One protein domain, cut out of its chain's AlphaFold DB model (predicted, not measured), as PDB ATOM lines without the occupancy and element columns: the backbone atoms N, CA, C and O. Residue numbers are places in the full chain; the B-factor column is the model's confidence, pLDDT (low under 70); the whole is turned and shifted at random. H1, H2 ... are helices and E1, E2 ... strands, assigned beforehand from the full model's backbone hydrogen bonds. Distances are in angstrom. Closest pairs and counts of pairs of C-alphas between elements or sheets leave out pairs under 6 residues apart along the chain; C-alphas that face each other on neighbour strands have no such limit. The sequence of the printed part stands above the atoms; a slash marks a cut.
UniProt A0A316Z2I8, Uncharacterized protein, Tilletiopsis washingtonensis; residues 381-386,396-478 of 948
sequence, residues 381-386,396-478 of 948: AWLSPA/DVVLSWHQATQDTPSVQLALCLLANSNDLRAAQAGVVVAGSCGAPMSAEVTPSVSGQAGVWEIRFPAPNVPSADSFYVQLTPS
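What this domain is: This is residues 381 to 386 and 396 to 478 of the 948 residues of an uncharacterized protein of Tilletiopsis washingtonensis (UniProt A0A316Z2I8). What shape do these atoms make? Two small antiparallel sheets of three strands, in the orders E1 - E6 - E3 and E2 - E5 - E4, are partly face to face with their strands crossed, as a small sandwich, and H1 covers the face of the E1 E6 E3 sheet that is turned away from the other sheet. Residues 429 to 444, with no named element, run from H1 past the edge strand E3 and on to E4 in the other sheet. What is it built of? The printed part has 89 residues, with one named helix and six named strands in the order E1 E2 E3 H1 E4 E5 E6; the class is mostly strand, with 42 residues, under half, in named elements. It is compact, with a radius of gyration of the C-alphas of 13.9 A, and its outline is elongated, 39 by 25 by 21 A.

How they stand to each other: How is the first sheet paired? E6, residues 471 to 477, is the inner strand, antiparallel to E3, residues 411 to 417, at 156 degrees, with N 416 and O 472 2.8 A apart. On its other side E1, residues 381 to 383, is antiparallel to it at 154 degrees, with N 383 and O 473 2.9 A apart. Where does the helix stand? H1, residues 421 to 428, is on this sheet at a height of 9.8 A, over E6 and along the strands, at 13 degrees to E6 on the local plane. Its closest C-alphas to E1 are those of Gln 428 and Trp 382, 7.3 A; 3 of its 4 O i to N i+4 pairs are within hydrogen-bond range. How is the second sheet paired? E5, residues 455 to 461, is antiparallel to E2, residues 396 to 402, at 162 degrees, with N 397 and O 460 2.8 A apart. E4, residues 445 to 447, forms a hairpin with E5 at 133 degrees, with N 457 and O 446 2.8 A apart. Which parts stay apart? Among them are E2 and E6, E3 and E5, and H1 and E5.

Where its parts are: Where do the elements begin and end? E1 begins at C-alpha 381, (168.153, 86.726, 213.727), and E6 ends at C-alpha 477, (169.452, 89.148, 204.804). How long are they? E2 and E6 measure 19.5 A each, E5 19.8 A, E3 18.8 A, H1 11.0 A, E4 6.7 A and E1 6.6 A.

The domain as a whole: How large is it? The two C-alphas farthest apart, those of Asn 422 and Gly 451, are 39.4 A apart. Is it continuous? Residues 387 to 395 are not printed, and C-alphas 386 and 396 are 15.6 A apart across the cut; the link from H1 to E4 is long. Where is confidence low? The mean pLDDT of the printed part is 73.9, and 28 residues are under 70, among them 381 to 386 and 463 to 469.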
ATOM      1  N   ALA A 381     169.102  86.970 212.647       57.91
ATOM      2  CA  ALA A 381     168.153  86.726 213.727       57.91
ATOM      3  C   ALA A 381     167.868  85.222 213.879       57.91
ATOM      4  O   ALA A 381     167.599  84.528 212.896       57.91
ATOM      5  N   TRP A 382     167.915  84.730 215.121       57.44
ATOM      6  CA  TRP A 382     167.718  83.321 215.469       57.44
ATOM      7  C   TRP A 382     166.327  83.093 216.054       57.44
ATOM      8  O   TRP A 382     166.022  83.577 217.144       57.44
ATOM      9  N   LEU A 383     165.498  82.311 215.364       66.81
ATOM     10  CA  LEU A 383     164.163  81.945 215.835       66.81
ATOM     11  C   LEU A 383     164.150  80.519 216.389       66.81
ATOM     12  O   LEU A 383     164.544  79.567 215.713       66.81
ATOM     13  N   SER A 384     163.675  80.392 217.631       60.53
ATOM     14  CA  SER A 384     163.380  79.113 218.289       60.53
ATOM     15  C   SER A 384     161.890  78.791 218.138       60.53
ATOM     16  O   SER A 384     161.074  79.676 218.403       60.53
ATOM     17  N   PRO A 385     161.491  77.542 217.845       60.59
ATOM     18  CA  PRO A 385     160.179  77.069 218.271       60.59
ATOM     19  C   PRO A 385     160.122  77.048 219.810       60.59
ATOM     20  O   PRO A 385     161.145  76.886 220.483       60.59
ATOM     21  N   ALA A 386     158.931  77.201 220.392       50.91
ATOM     22  CA  ALA A 386     158.793  77.183 221.850       50.91
ATOM     23  C   ALA A 386     159.194  75.803 222.424       50.91
ATOM     24  O   ALA A 386     158.829  74.780 221.836       50.91
ATOM     25  N   ASP A 396     153.453  72.352 207.693       82.38
ATOM     26  CA  ASP A 396     154.101  73.627 207.366       82.38
ATOM     27  C   ASP A 396     154.376  74.448 208.634       82.38
ATOM     28  O   ASP A 396     153.484  74.705 209.448       82.38
ATOM     29  N   VAL A 397     155.624  74.887 208.790       83.56
ATOM     30  CA  VAL A 397     156.013  75.895 209.773       83.56
ATOM     31  C   VAL A 397     155.731  77.264 209.166       83.56
ATOM     32  O   VAL A 397     156.251  77.608 208.104       83.56
ATOM     33  N   VAL A 398     154.903  78.041 209.858       86.88
ATOM     34  CA  VAL A 398     154.569  79.420 209.496       86.88
ATOM     35  C   VAL A 398     155.372  80.366 210.383       86.88
ATOM     36  O   VAL A 398     155.242  80.321 211.606       86.88
ATOM     37  N   LEU A 399     156.174  81.234 209.768       86.94
ATOM     38  CA  LEU A 399     156.823  82.363 210.428       86.94
ATOM     39  C   LEU A 399     156.206  83.660 209.909       86.94
ATOM     40  O   LEU A 399     156.359  83.991 208.735       86.94
ATOM     41  N   SER A 400     155.520  84.392 210.787       89.50
ATOM     42  CA  SER A 400     154.908  85.682 210.473       89.50
ATOM     43  C   SER A 400     155.559  86.827 211.246       89.50
ATOM     44  O   SER A 400     155.831  86.712 212.442       89.50
ATOM     45  N   TRP A 401     155.797  87.952 210.570       87.56
ATOM     46  CA  TRP A 401     156.292  89.185 211.191       87.56
ATOM     47  C   TRP A 401     155.580  90.411 210.624       87.56
ATOM     48  O   TRP A 401     155.051  90.391 209.511       87.56
ATOM     49  N   HIS A 402     155.571  91.490 211.406       84.69
ATOM     50  CA  HIS A 402     155.082  92.787 210.960       84.69
ATOM     51  C   HIS A 402     156.250  93.621 210.422       84.69
ATOM     52  O   HIS A 402     157.265  93.773 211.099       84.69
ATOM     53  N   GLN A 403     156.093  94.206 209.235       82.94
ATOM     54  CA  GLN A 403     157.046  95.158 208.661       82.94
ATOM     55  C   GLN A 403     156.282  96.355 208.088       82.94
ATOM     56  O   GLN A 403     155.364  96.200 207.286       82.94
ATOM     57  N   ALA A 404     156.648  97.561 208.530       70.25
ATOM     58  CA  ALA A 404     155.914  98.789 208.217       70.25
ATOM     59  C   ALA A 404     156.156  99.326 206.792       70.25
ATOM     60  O   ALA A 404     155.393 100.165 206.318       70.25
ATOM     61  N   THR A 405     157.209  98.860 206.117       74.94
ATOM     62  CA  THR A 405     157.568  99.229 204.742       74.94
ATOM     63  C   THR A 405     157.447  98.028 203.809       74.94
ATOM     64  O   THR A 405     157.652  96.884 204.215       74.94
ATOM     65  N   GLN A 406     157.095  98.298 202.548       63.38
ATOM     66  CA  GLN A 406     156.872  97.270 201.526       63.38
ATOM     67  C   GLN A 406     158.177  96.751 200.893       63.38
ATOM     68  O   GLN A 406     158.151  95.738 200.200       63.38
ATOM     69  N   ASP A 407     159.306  97.410 201.164       73.62
ATOM     70  CA  ASP A 407     160.639  96.977 200.749       73.62
ATOM     71  C   ASP A 407     161.048  95.714 201.520       73.62
ATOM     72  O   ASP A 407     161.693  95.771 202.572       73.62
ATOM     73  N   THR A 408     160.646  94.551 201.014       60.94
ATOM     74  CA  THR A 408     161.156  93.260 201.469       60.94
ATOM     75  C   THR A 408     162.585  93.079 200.954       60.94
ATOM     76  O   THR A 408     162.777  92.881 199.752       60.94
ATOM     77  N   PRO A 409     163.622  93.099 201.817       68.12
ATOM     78  CA  PRO A 409     164.878  92.482 201.423       68.12
ATOM     79  C   PRO A 409     164.593  91.002 201.153       68.12
ATOM     80  O   PRO A 409     163.836  90.369 201.893       68.12
ATOM     81  N   SER A 410     165.201  90.419 200.123       71.19
ATOM     82  CA  SER A 410     165.191  88.964 199.991       71.19
ATOM     83  C   SER A 410     165.882  88.361 201.219       71.19
ATOM     84  O   SER A 410     167.032  88.675 201.520       71.19
ATOM     85  N   VAL A 411     165.170  87.524 201.973       73.00
ATOM     86  CA  VAL A 411     165.717  86.853 203.158       73.00
ATOM     87  C   VAL A 411     166.003  85.404 202.797       73.00
ATOM     88  O   VAL A 411     165.101  84.661 202.416       73.00
ATOM     89  N   GLN A 412     167.262  85.000 202.919       79.50
ATOM     90  CA  GLN A 412     167.643  83.595 202.855       79.50
ATOM     91  C   GLN A 412     167.444  82.977 204.238       79.50
ATOM     92  O   GLN A 412     167.806  83.580 205.250       79.50
ATOM     93  N   LEU A 413     166.889  81.766 204.291       79.31
ATOM     94  CA  LEU A 413     166.702  81.051 205.548       79.31
ATOM     95  C   LEU A 413     167.598  79.826 205.585       79.31
ATOM     96  O   LEU A 413     167.451  78.918 204.771       79.31
ATOM     97  N   ALA A 414     168.501  79.774 206.561       79.38
ATOM     98  CA  ALA A 414     169.189  78.537 206.893       79.38
ATOM     99  C   ALA A 414     168.436  77.852 208.040       79.38
ATOM    100  O   ALA A 414     168.275  78.398 209.135       79.38
ATOM    101  N   LEU A 415     167.940  76.645 207.770       79.31
ATOM    102  CA  LEU A 415     167.360  75.770 208.781       79.31
ATOM    103  C   LEU A 415     168.502  75.030 209.485       79.31
ATOM    104  O   LEU A 415     169.171  74.193 208.880       79.31
ATOM    105  N   CYS A 416     168.710  75.314 210.764       81.94
ATOM    106  CA  CYS A 416     169.786  74.732 211.553       81.94
ATOM    107  C   CYS A 416     169.231  73.665 212.497       81.94
ATOM    108  O   CYS A 416     168.425  73.953 213.384       81.94
ATOM    109  N   LEU A 417     169.648  72.413 212.298       76.81
ATOM    110  CA  LEU A 417     169.293  71.305 213.179       76.81
ATOM    111  C   LEU A 417     170.306  71.255 214.320       76.81
ATOM    112  O   LEU A 417     171.505  71.148 214.072       76.81
ATOM    113  N   LEU A 418     169.840  71.318 215.566       73.00
ATOM    114  CA  LEU A 418     170.719  71.114 216.712       73.00
ATOM    115  C   LEU A 418     170.743  69.632 217.067       73.00
ATOM    116  O   LEU A 418     169.699  69.061 217.378       73.00
ATOM    117  N   ALA A 419     171.929  69.029 217.077       68.19
ATOM    118  CA  ALA A 419     172.104  67.679 217.600       68.19
ATOM    119  C   ALA A 419     172.079  67.676 219.141       68.19
ATOM    120  O   ALA A 419     171.731  66.673 219.759       68.19
ATOM    121  N   ASN A 420     172.454  68.795 219.773       71.31
ATOM    122  CA  ASN A 420     172.534  68.957 221.222       71.31
ATOM    123  C   ASN A 420     172.107  70.359 221.686       71.31
ATOM    124  O   ASN A 420     172.247  71.358 220.984       71.31
ATOM    125  N   SER A 421     171.706  70.469 222.955       68.25
ATOM    126  CA  SER A 421     171.424  71.756 223.617       68.25
ATOM    127  C   SER A 421     172.649  72.672 223.783       68.25
ATOM    128  O   SER A 421     172.492  73.853 224.088       68.25
ATOM    129  N   ASN A 422     173.865  72.161 223.571       73.75
ATOM    130  CA  ASN A 422     175.080  72.978 223.523       73.75
ATOM    131  C   ASN A 422     175.191  73.750 222.199       73.75
ATOM    132  O   ASN A 422     175.638  74.896 222.199       73.75
ATOM    133  N   ASP A 423     174.710  73.161 221.102       70.31
ATOM    134  CA  ASP A 423     174.730  73.751 219.762       70.31
ATOM    135  C   ASP A 423     173.827  74.998 219.720       70.31
ATOM    136  O   ASP A 423     174.170  75.997 219.093       70.31
ATOM    137  N   LEU A 424     172.731  74.998 220.498       70.12
ATOM    138  CA  LEU A 424     171.899  76.184 220.751       70.12
ATOM    139  C   LEU A 424     172.725  77.336 221.317       70.12
ATOM    140  O   LEU A 424     172.607  78.481 220.888       70.12
ATOM    141  N   ARG A 425     173.553  77.035 222.318       73.38
ATOM    142  CA  ARG A 425     174.335  78.038 223.035       73.38
ATOM    143  C   ARG A 425     175.459  78.588 222.161       73.38
ATOM    144  O   ARG A 425     175.762  79.773 222.250       73.38
ATOM    145  N   ALA A 426     176.024  77.747 221.296       73.94
ATOM    146  CA  ALA A 426     176.938  78.167 220.242       73.94
ATOM    147  C   ALA A 426     176.228  79.078 219.221       73.94
ATOM    148  O   ALA A 426     176.737  80.154 218.914       73.94
ATOM    149  N   ALA A 427     175.010  78.729 218.785       68.88
ATOM    150  CA  ALA A 427     174.222  79.539 217.855       68.88
ATOM    151  C   ALA A 427     173.807  80.903 218.419       68.88
ATOM    152  O   ALA A 427     174.015  81.929 217.773       68.88
ATOM    153  N   GLN A 428     173.327  80.942 219.663       69.38
ATOM    154  CA  GLN A 428     173.025  82.186 220.381       69.38
ATOM    155  C   GLN A 428     174.270  83.057 220.620       69.38
ATOM    156  O   GLN A 428     174.144  84.272 220.744       69.38
ATOM    157  N   ALA A 429     175.467  82.463 220.655       76.81
ATOM    158  CA  ALA A 429     176.739  83.185 220.705       76.81
ATOM    159  C   ALA A 429     177.262  83.621 219.316       76.81
ATOM    160  O   ALA A 429     178.341  84.203 219.235       76.81
ATOM    161  N   GLY A 430     176.542  83.326 218.225       70.56
ATOM    162  CA  GLY A 430     176.983  83.578 216.846       70.56
ATOM    163  C   GLY A 430     178.056  82.607 216.332       70.56
ATOM    164  O   GLY A 430     178.572  82.794 215.235       70.56
ATOM    165  N   VAL A 431     178.388  81.562 217.094       73.88
ATOM    166  CA  VAL A 431     179.442  80.579 216.791       73.88
ATOM    167  C   VAL A 431     178.825  79.311 216.190       73.88
ATOM    168  O   VAL A 431     178.996  78.207 216.704       73.88
ATOM    169  N   VAL A 432     178.077  79.457 215.092       63.72
ATOM    170  CA  VAL A 432     177.615  78.300 214.309       63.72
ATOM    171  C   VAL A 432     178.675  77.923 213.288       63.72
ATOM    172  O   VAL A 432     179.040  78.720 212.426       63.72
ATOM    173  N   VAL A 433     179.153  76.682 213.357       62.38
ATOM    174  CA  VAL A 433     179.955  76.100 212.279       62.38
ATOM    175  C   VAL A 433     179.021  75.870 211.094       62.38
ATOM    176  O   VAL A 433     178.068  75.109 211.214       62.38
ATOM    177  N   ALA A 434     179.290  76.499 209.948       59.06
ATOM    178  CA  ALA A 434     178.364  76.553 208.806       59.06
ATOM    179  C   ALA A 434     177.853  75.185 208.289       59.06
ATOM    180  O   ALA A 434     176.832  75.138 207.613       59.06
ATOM    181  N   GLY A 435     178.519  74.075 208.628       67.69
ATOM    182  CA  GLY A 435     178.081  72.709 208.314       67.69
ATOM    183  C   GLY A 435     177.005  72.102 209.233       67.69
ATOM    184  O   GLY A 435     176.566  70.993 208.947       67.69
ATOM    185  N   SER A 436     176.578  72.762 210.320       65.94
ATOM    186  CA  SER A 436     175.444  72.296 211.151       65.94
ATOM    187  C   SER A 436     174.087  72.871 210.721       65.94
ATOM    188  O   SER A 436     173.048  72.485 211.257       65.94
ATOM    189  N   CYS A 437     174.080  73.794 209.759       75.06
ATOM    190  CA  CYS A 437     172.864  74.250 209.102       75.06
ATOM    191  C   CYS A 437     172.672  73.518 207.774       75.06
ATOM    192  O   CYS A 437     173.637  73.203 207.077       75.06
ATOM    193  N   GLY A 438     171.415  73.258 207.409       73.19
ATOM    194  CA  GLY A 438     171.077  72.893 206.039       73.19
ATOM    195  C   GLY A 438     171.437  74.031 205.081       73.19
ATOM    196  O   GLY A 438     171.550  75.189 205.494       73.19
ATOM    197  N   ALA A 439     171.605  73.702 203.798       70.88
ATOM    198  CA  ALA A 439     171.850  74.705 202.763       70.88
ATOM    199  C   ALA A 439     170.781  75.819 202.824       70.88
ATOM    200  O   ALA A 439     169.603  75.502 203.031       70.88
ATOM    201  N   PRO A 440     171.161  77.101 202.662       71.31
ATOM    202  CA  PRO A 440     170.219  78.207 202.750       71.31
ATOM    203  C   PRO A 440     169.139  78.054 201.680       71.31
ATOM    204  O   PRO A 440     169.427  77.996 200.484       71.31
ATOM    205  N   MET A 441     167.888  77.988 202.123       68.94
ATOM    206  CA  MET A 441     166.728  77.941 201.250       68.94
ATOM    207  C   MET A 441     166.171  79.351 201.056       68.94
ATOM    208  O   MET A 441     165.875  80.069 202.015       68.94
ATOM    209  N   SER A 442     165.989  79.735 199.797       68.94
ATOM    210  CA  SER A 442     165.112  80.845 199.435       68.94
ATOM    211  C   SER A 442     163.674  80.393 199.674       68.94
ATOM    212  O   SER A 442     163.120  79.658 198.856       68.94
ATOM    213  N   ALA A 443     163.079  80.778 200.802       69.88
ATOM    214  CA  ALA A 443     161.643  80.602 200.989       69.88
ATOM    215  C   ALA A 443     160.884  81.725 200.277       69.88
ATOM    216  O   ALA A 443     161.356  82.861 200.195       69.88
ATOM    217  N   GLU A 444     159.688  81.416 199.795       73.38
ATOM    218  CA  GLU A 444     158.803  82.416 199.215       73.38
ATOM    219  C   GLU A 444     158.247  83.305 200.339       73.38
ATOM    220  O   GLU A 444     157.479  82.853 201.192       73.38
ATOM    221  N   VAL A 445     158.673  84.571 200.371       79.06
ATOM    222  CA  VAL A 445     158.147  85.580 201.302       79.06
ATOM    223  C   VAL A 445     156.791  86.042 200.780       79.06
ATOM    224  O   VAL A 445     156.688  86.998 200.010       79.06
ATOM    225  N   THR A 446     155.739  85.335 201.179       81.69
ATOM    226  CA  THR A 446     154.370  85.690 200.802       81.69
ATOM    227  C   THR A 446     153.842  86.825 201.690       81.69
ATOM    228  O   THR A 446     154.114  86.839 202.895       81.69
ATOM    229  N   PRO A 447     153.071  87.794 201.162       80.56
ATOM    230  CA  PRO A 447     152.232  88.636 202.013       80.56
ATOM    231  C   PRO A 447     151.196  87.738 202.703       80.56
ATOM    232  O   PRO A 447     150.645  86.836 202.069       80.56
ATOM    233  N   SER A 448     150.944  87.947 203.998       83.31
ATOM    234  CA  SER A 448     150.199  86.962 204.788       83.31
ATOM    235  C   SER A 448     148.801  86.691 204.241       83.31
ATOM    236  O   SER A 448     148.017  87.603 203.963       83.31
ATOM    237  N   VAL A 449     148.442  85.405 204.199       75.75
ATOM    238  CA  VAL A 449     147.131  84.922 203.730       75.75
ATOM    239  C   VAL A 449     145.986  85.403 204.644       75.75
ATOM    240  O   VAL A 449     144.820  85.363 204.262       75.75
ATOM    241  N   SER A 450     146.312  85.934 205.830       78.69
ATOM    242  CA  SER A 450     145.383  86.657 206.710       78.69
ATOM    243  C   SER A 450     144.819  87.959 206.114       78.69
ATOM    244  O   SER A 450     143.840  88.490 206.640       78.69
ATOM    245  N   GLY A 451     145.424  88.496 205.046       78.75
ATOM    246  CA  GLY A 451     145.007  89.748 204.406       78.75
ATOM    247  C   GLY A 451     145.352  91.016 205.196       78.75
ATOM    248  O   GLY A 451     144.927  92.106 204.816       78.75
ATOM    249  N   GLN A 452     146.113  90.905 206.289       85.25
ATOM    250  CA  GLN A 452     146.587  92.064 207.044       85.25
ATOM    251  C   GLN A 452     147.769  92.729 206.326       85.25
ATOM    252  O   GLN A 452     148.852  92.155 206.207       85.25
ATOM    253  N   ALA A 453     147.571  93.968 205.869       84.38
ATOM    254  CA  ALA A 453     148.634  94.773 205.275       84.38
ATOM    255  C   ALA A 453     149.805  94.959 206.260       84.38
ATOM    256  O   ALA A 453     149.594  95.236 207.441       84.38
ATOM    257  N   GLY A 454     151.035  94.804 205.765       86.38
ATOM    258  CA  GLY A 454     152.248  94.865 206.585       86.38
ATOM    259  C   GLY A 454     152.546  93.598 207.397       86.38
ATOM    260  O   GLY A 454     153.479  93.625 208.195       86.38
ATOM    261  N   VAL A 455     151.799  92.499 207.214       87.38
ATOM    262  CA  VAL A 455     152.172  91.170 207.732       87.38
ATOM    263  C   VAL A 455     152.771  90.334 206.607       87.38
ATOM    264  O   VAL A 455     152.116  90.070 205.597       87.38
ATOM    265  N   TRP A 456     154.002  89.883 206.811       84.00
ATOM    266  CA  TRP A 456     154.709  88.976 205.911       84.00
ATOM    267  C   TRP A 456     154.750  87.577 206.509       84.00
ATOM    268  O   TRP A 456     154.762  87.416 207.730       84.00
ATOM    269  N   GLU A 457     154.717  86.568 205.646       88.62
ATOM    270  CA  GLU A 457     154.545  85.175 206.029       88.62
ATOM    271  C   GLU A 457     155.462  84.278 205.192       88.62
ATOM    272  O   GLU A 457     155.322  84.158 203.974       88.62
ATOM    273  N   ILE A 458     156.403  83.629 205.872       87.31
ATOM    274  CA  ILE A 458     157.246  82.575 205.313       87.31
ATOM    275  C   ILE A 458     156.639  81.232 205.702       87.31
ATOM    276  O   ILE A 458     156.367  80.978 206.879       87.31
ATOM    277  N   ARG A 459     156.470  80.358 204.708       86.38
ATOM    278  CA  ARG A 459     156.070  78.962 204.899       86.38
ATOM    279  C   ARG A 459     157.188  78.039 204.444       86.38
ATOM    280  O   ARG A 459     157.741  78.221 203.363       86.38
ATOM    281  N   PHE A 460     157.493  77.035 205.254       83.69
ATOM    282  CA  PHE A 460     158.347  75.920 204.856       83.69
ATOM    283  C   PHE A 460     157.833  74.620 205.484       83.69
ATOM    284  O   PHE A 460     157.400  74.642 206.638       83.69
ATOM    285  N   PRO A 461     157.885  73.482 204.773       79.44
ATOM    286  CA  PRO A 461     157.511  72.202 205.355       79.44
ATOM    287  C   PRO A 461     158.456  71.882 206.517       79.44
ATOM    288  O   PRO A 461     159.678  71.983 206.375       79.44
ATOM    289  N   ALA A 462     157.907  71.482 207.666       77.44
ATOM    290  CA  ALA A 462     158.717  71.086 208.808       77.44
ATOM    291  C   ALA A 462     159.656  69.944 208.392       77.44
ATOM    292  O   ALA A 462     159.183  68.935 207.840       77.44
ATOM    293  N   PRO A 463     160.968  70.069 208.666       69.12
ATOM    294  CA  PRO A 463     161.911  68.991 208.410       69.12
ATOM    295  C   PRO A 463     161.462  67.730 209.158       69.12
ATOM    296  O   PRO A 463     160.870  67.812 210.235       69.12
ATOM    297  N   ASN A 464     161.751  66.551 208.604       63.31
ATOM    298  CA  ASN A 464     161.398  65.271 209.227       63.31
ATOM    299  C   ASN A 464     162.352  64.948 210.393       63.31
ATOM    300  O   ASN A 464     163.179  64.041 210.322       63.31
ATOM    301  N   VAL A 465     162.269  65.768 211.439       64.25
ATOM    302  CA  VAL A 465     163.100  65.715 212.638       64.25
ATOM    303  C   VAL A 465     162.418  64.804 213.657       64.25
ATOM    304  O   VAL A 465     161.255  65.037 214.003       64.25
ATOM    305  N   PRO A 466     163.095  63.758 214.166       61.91
ATOM    306  CA  PRO A 466     162.546  62.966 215.251       61.91
ATOM    307  C   PRO A 466     162.383  63.852 216.492       61.91
ATOM    308  O   PRO A 466     163.241  64.665 216.813       61.91
ATOM    309  N   SER A 467     161.284  63.661 217.222       52.16
ATOM    310  CA  SER A 467     160.773  64.527 218.307       52.16
ATOM    311  C   SER A 467     161.652  64.702 219.565       52.16
ATOM    312  O   SER A 467     161.145  65.040 220.636       52.16
ATOM    313  N   ALA A 468     162.952  64.424 219.480       49.16
ATOM    314  CA  ALA A 468     163.957  64.781 220.472       49.16
ATOM    315  C   ALA A 468     164.691  66.094 220.132       49.16
ATOM    316  O   ALA A 468     165.090  66.797 221.061       49.16
ATOM    317  N   ASP A 469     164.837  66.431 218.847       59.12
ATOM    318  CA  ASP A 469     165.819  67.423 218.405       59.12
ATOM    319  C   ASP A 469     165.140  68.763 218.078       59.12
ATOM    320  O   ASP A 469     164.124  68.825 217.382       59.12
ATOM    321  N   SER A 470     165.685  69.864 218.596       71.94
ATOM    322  CA  SER A 470     165.154  71.211 218.362       71.94
ATOM    323  C   SER A 470     165.828  71.860 217.154       71.94
ATOM    324  O   SER A 470     167.038  72.087 217.182       71.94
ATOM    325  N   PHE A 471     165.057  72.215 216.126       76.69
ATOM    326  CA  PHE A 471     165.548  73.015 215.001       76.69
ATOM    327  C   PHE A 471     165.427  74.518 215.281       76.69
ATOM    328  O   PHE A 471     164.584  74.948 216.065       76.69
ATOM    329  N   TYR A 472     166.272  75.304 214.621       81.69
ATOM    330  CA  TYR A 472     166.316  76.762 214.689       81.69
ATOM    331  C   TYR A 472     166.324  77.334 213.278       81.69
ATOM    332  O   TYR A 472     166.820  76.702 212.345       81.69
ATOM    333  N   VAL A 473     165.779  78.534 213.120       82.81
ATOM    334  CA  VAL A 473     165.764  79.228 211.832       82.81
ATOM    335  C   VAL A 473     166.666  80.449 211.922       82.81
ATOM    336  O   VAL A 473     166.443  81.326 212.758       82.81
ATOM    337  N   GLN A 474     167.685  80.480 211.068       83.12
ATOM    338  CA  GLN A 474     168.563  81.624 210.878       83.12
ATOM    339  C   GLN A 474     168.018  82.471 209.726       83.12
ATOM    340  O   GLN A 474     167.968  82.014 208.584       83.12
ATOM    341  N   LEU A 475     167.616  83.705 210.028       80.44
ATOM    342  CA  LEU A 475     167.254  84.703 209.024       80.44
ATOM    343  C   LEU A 475     168.521  85.443 208.588       80.44
ATOM    344  O   LEU A 475     169.077  86.223 209.363       80.44
ATOM    345  N   THR A 476     168.967  85.206 207.356       80.00
ATOM    346  CA  THR A 476     170.115  85.891 206.752       80.00
ATOM    347  C   THR A 476     169.604  86.876 205.696       80.00
ATOM    348  O   THR A 476     169.008  86.440 204.706       80.00
ATOM    349  N   PRO A 477     169.799  88.198 205.857       75.06
ATOM    350  CA  PRO A 477     169.452  89.148 204.804       75.06
ATOM    351  C   PRO A 477     170.328  88.869 203.578       75.06
ATOM    352  O   PRO A 477     171.543  88.717 203.717       75.06
ATOM    353  N   SER A 478     169.750  88.803 202.375       71.88
ATOM    354  CA  SER A 478     170.565  88.644 201.173       71.88
ATOM    355  C   SER A 478     171.396  89.908 200.957       71.88
ATOM    356  O   SER A 478     170.862  90.964 200.608       71.88
TER     357      SER A 478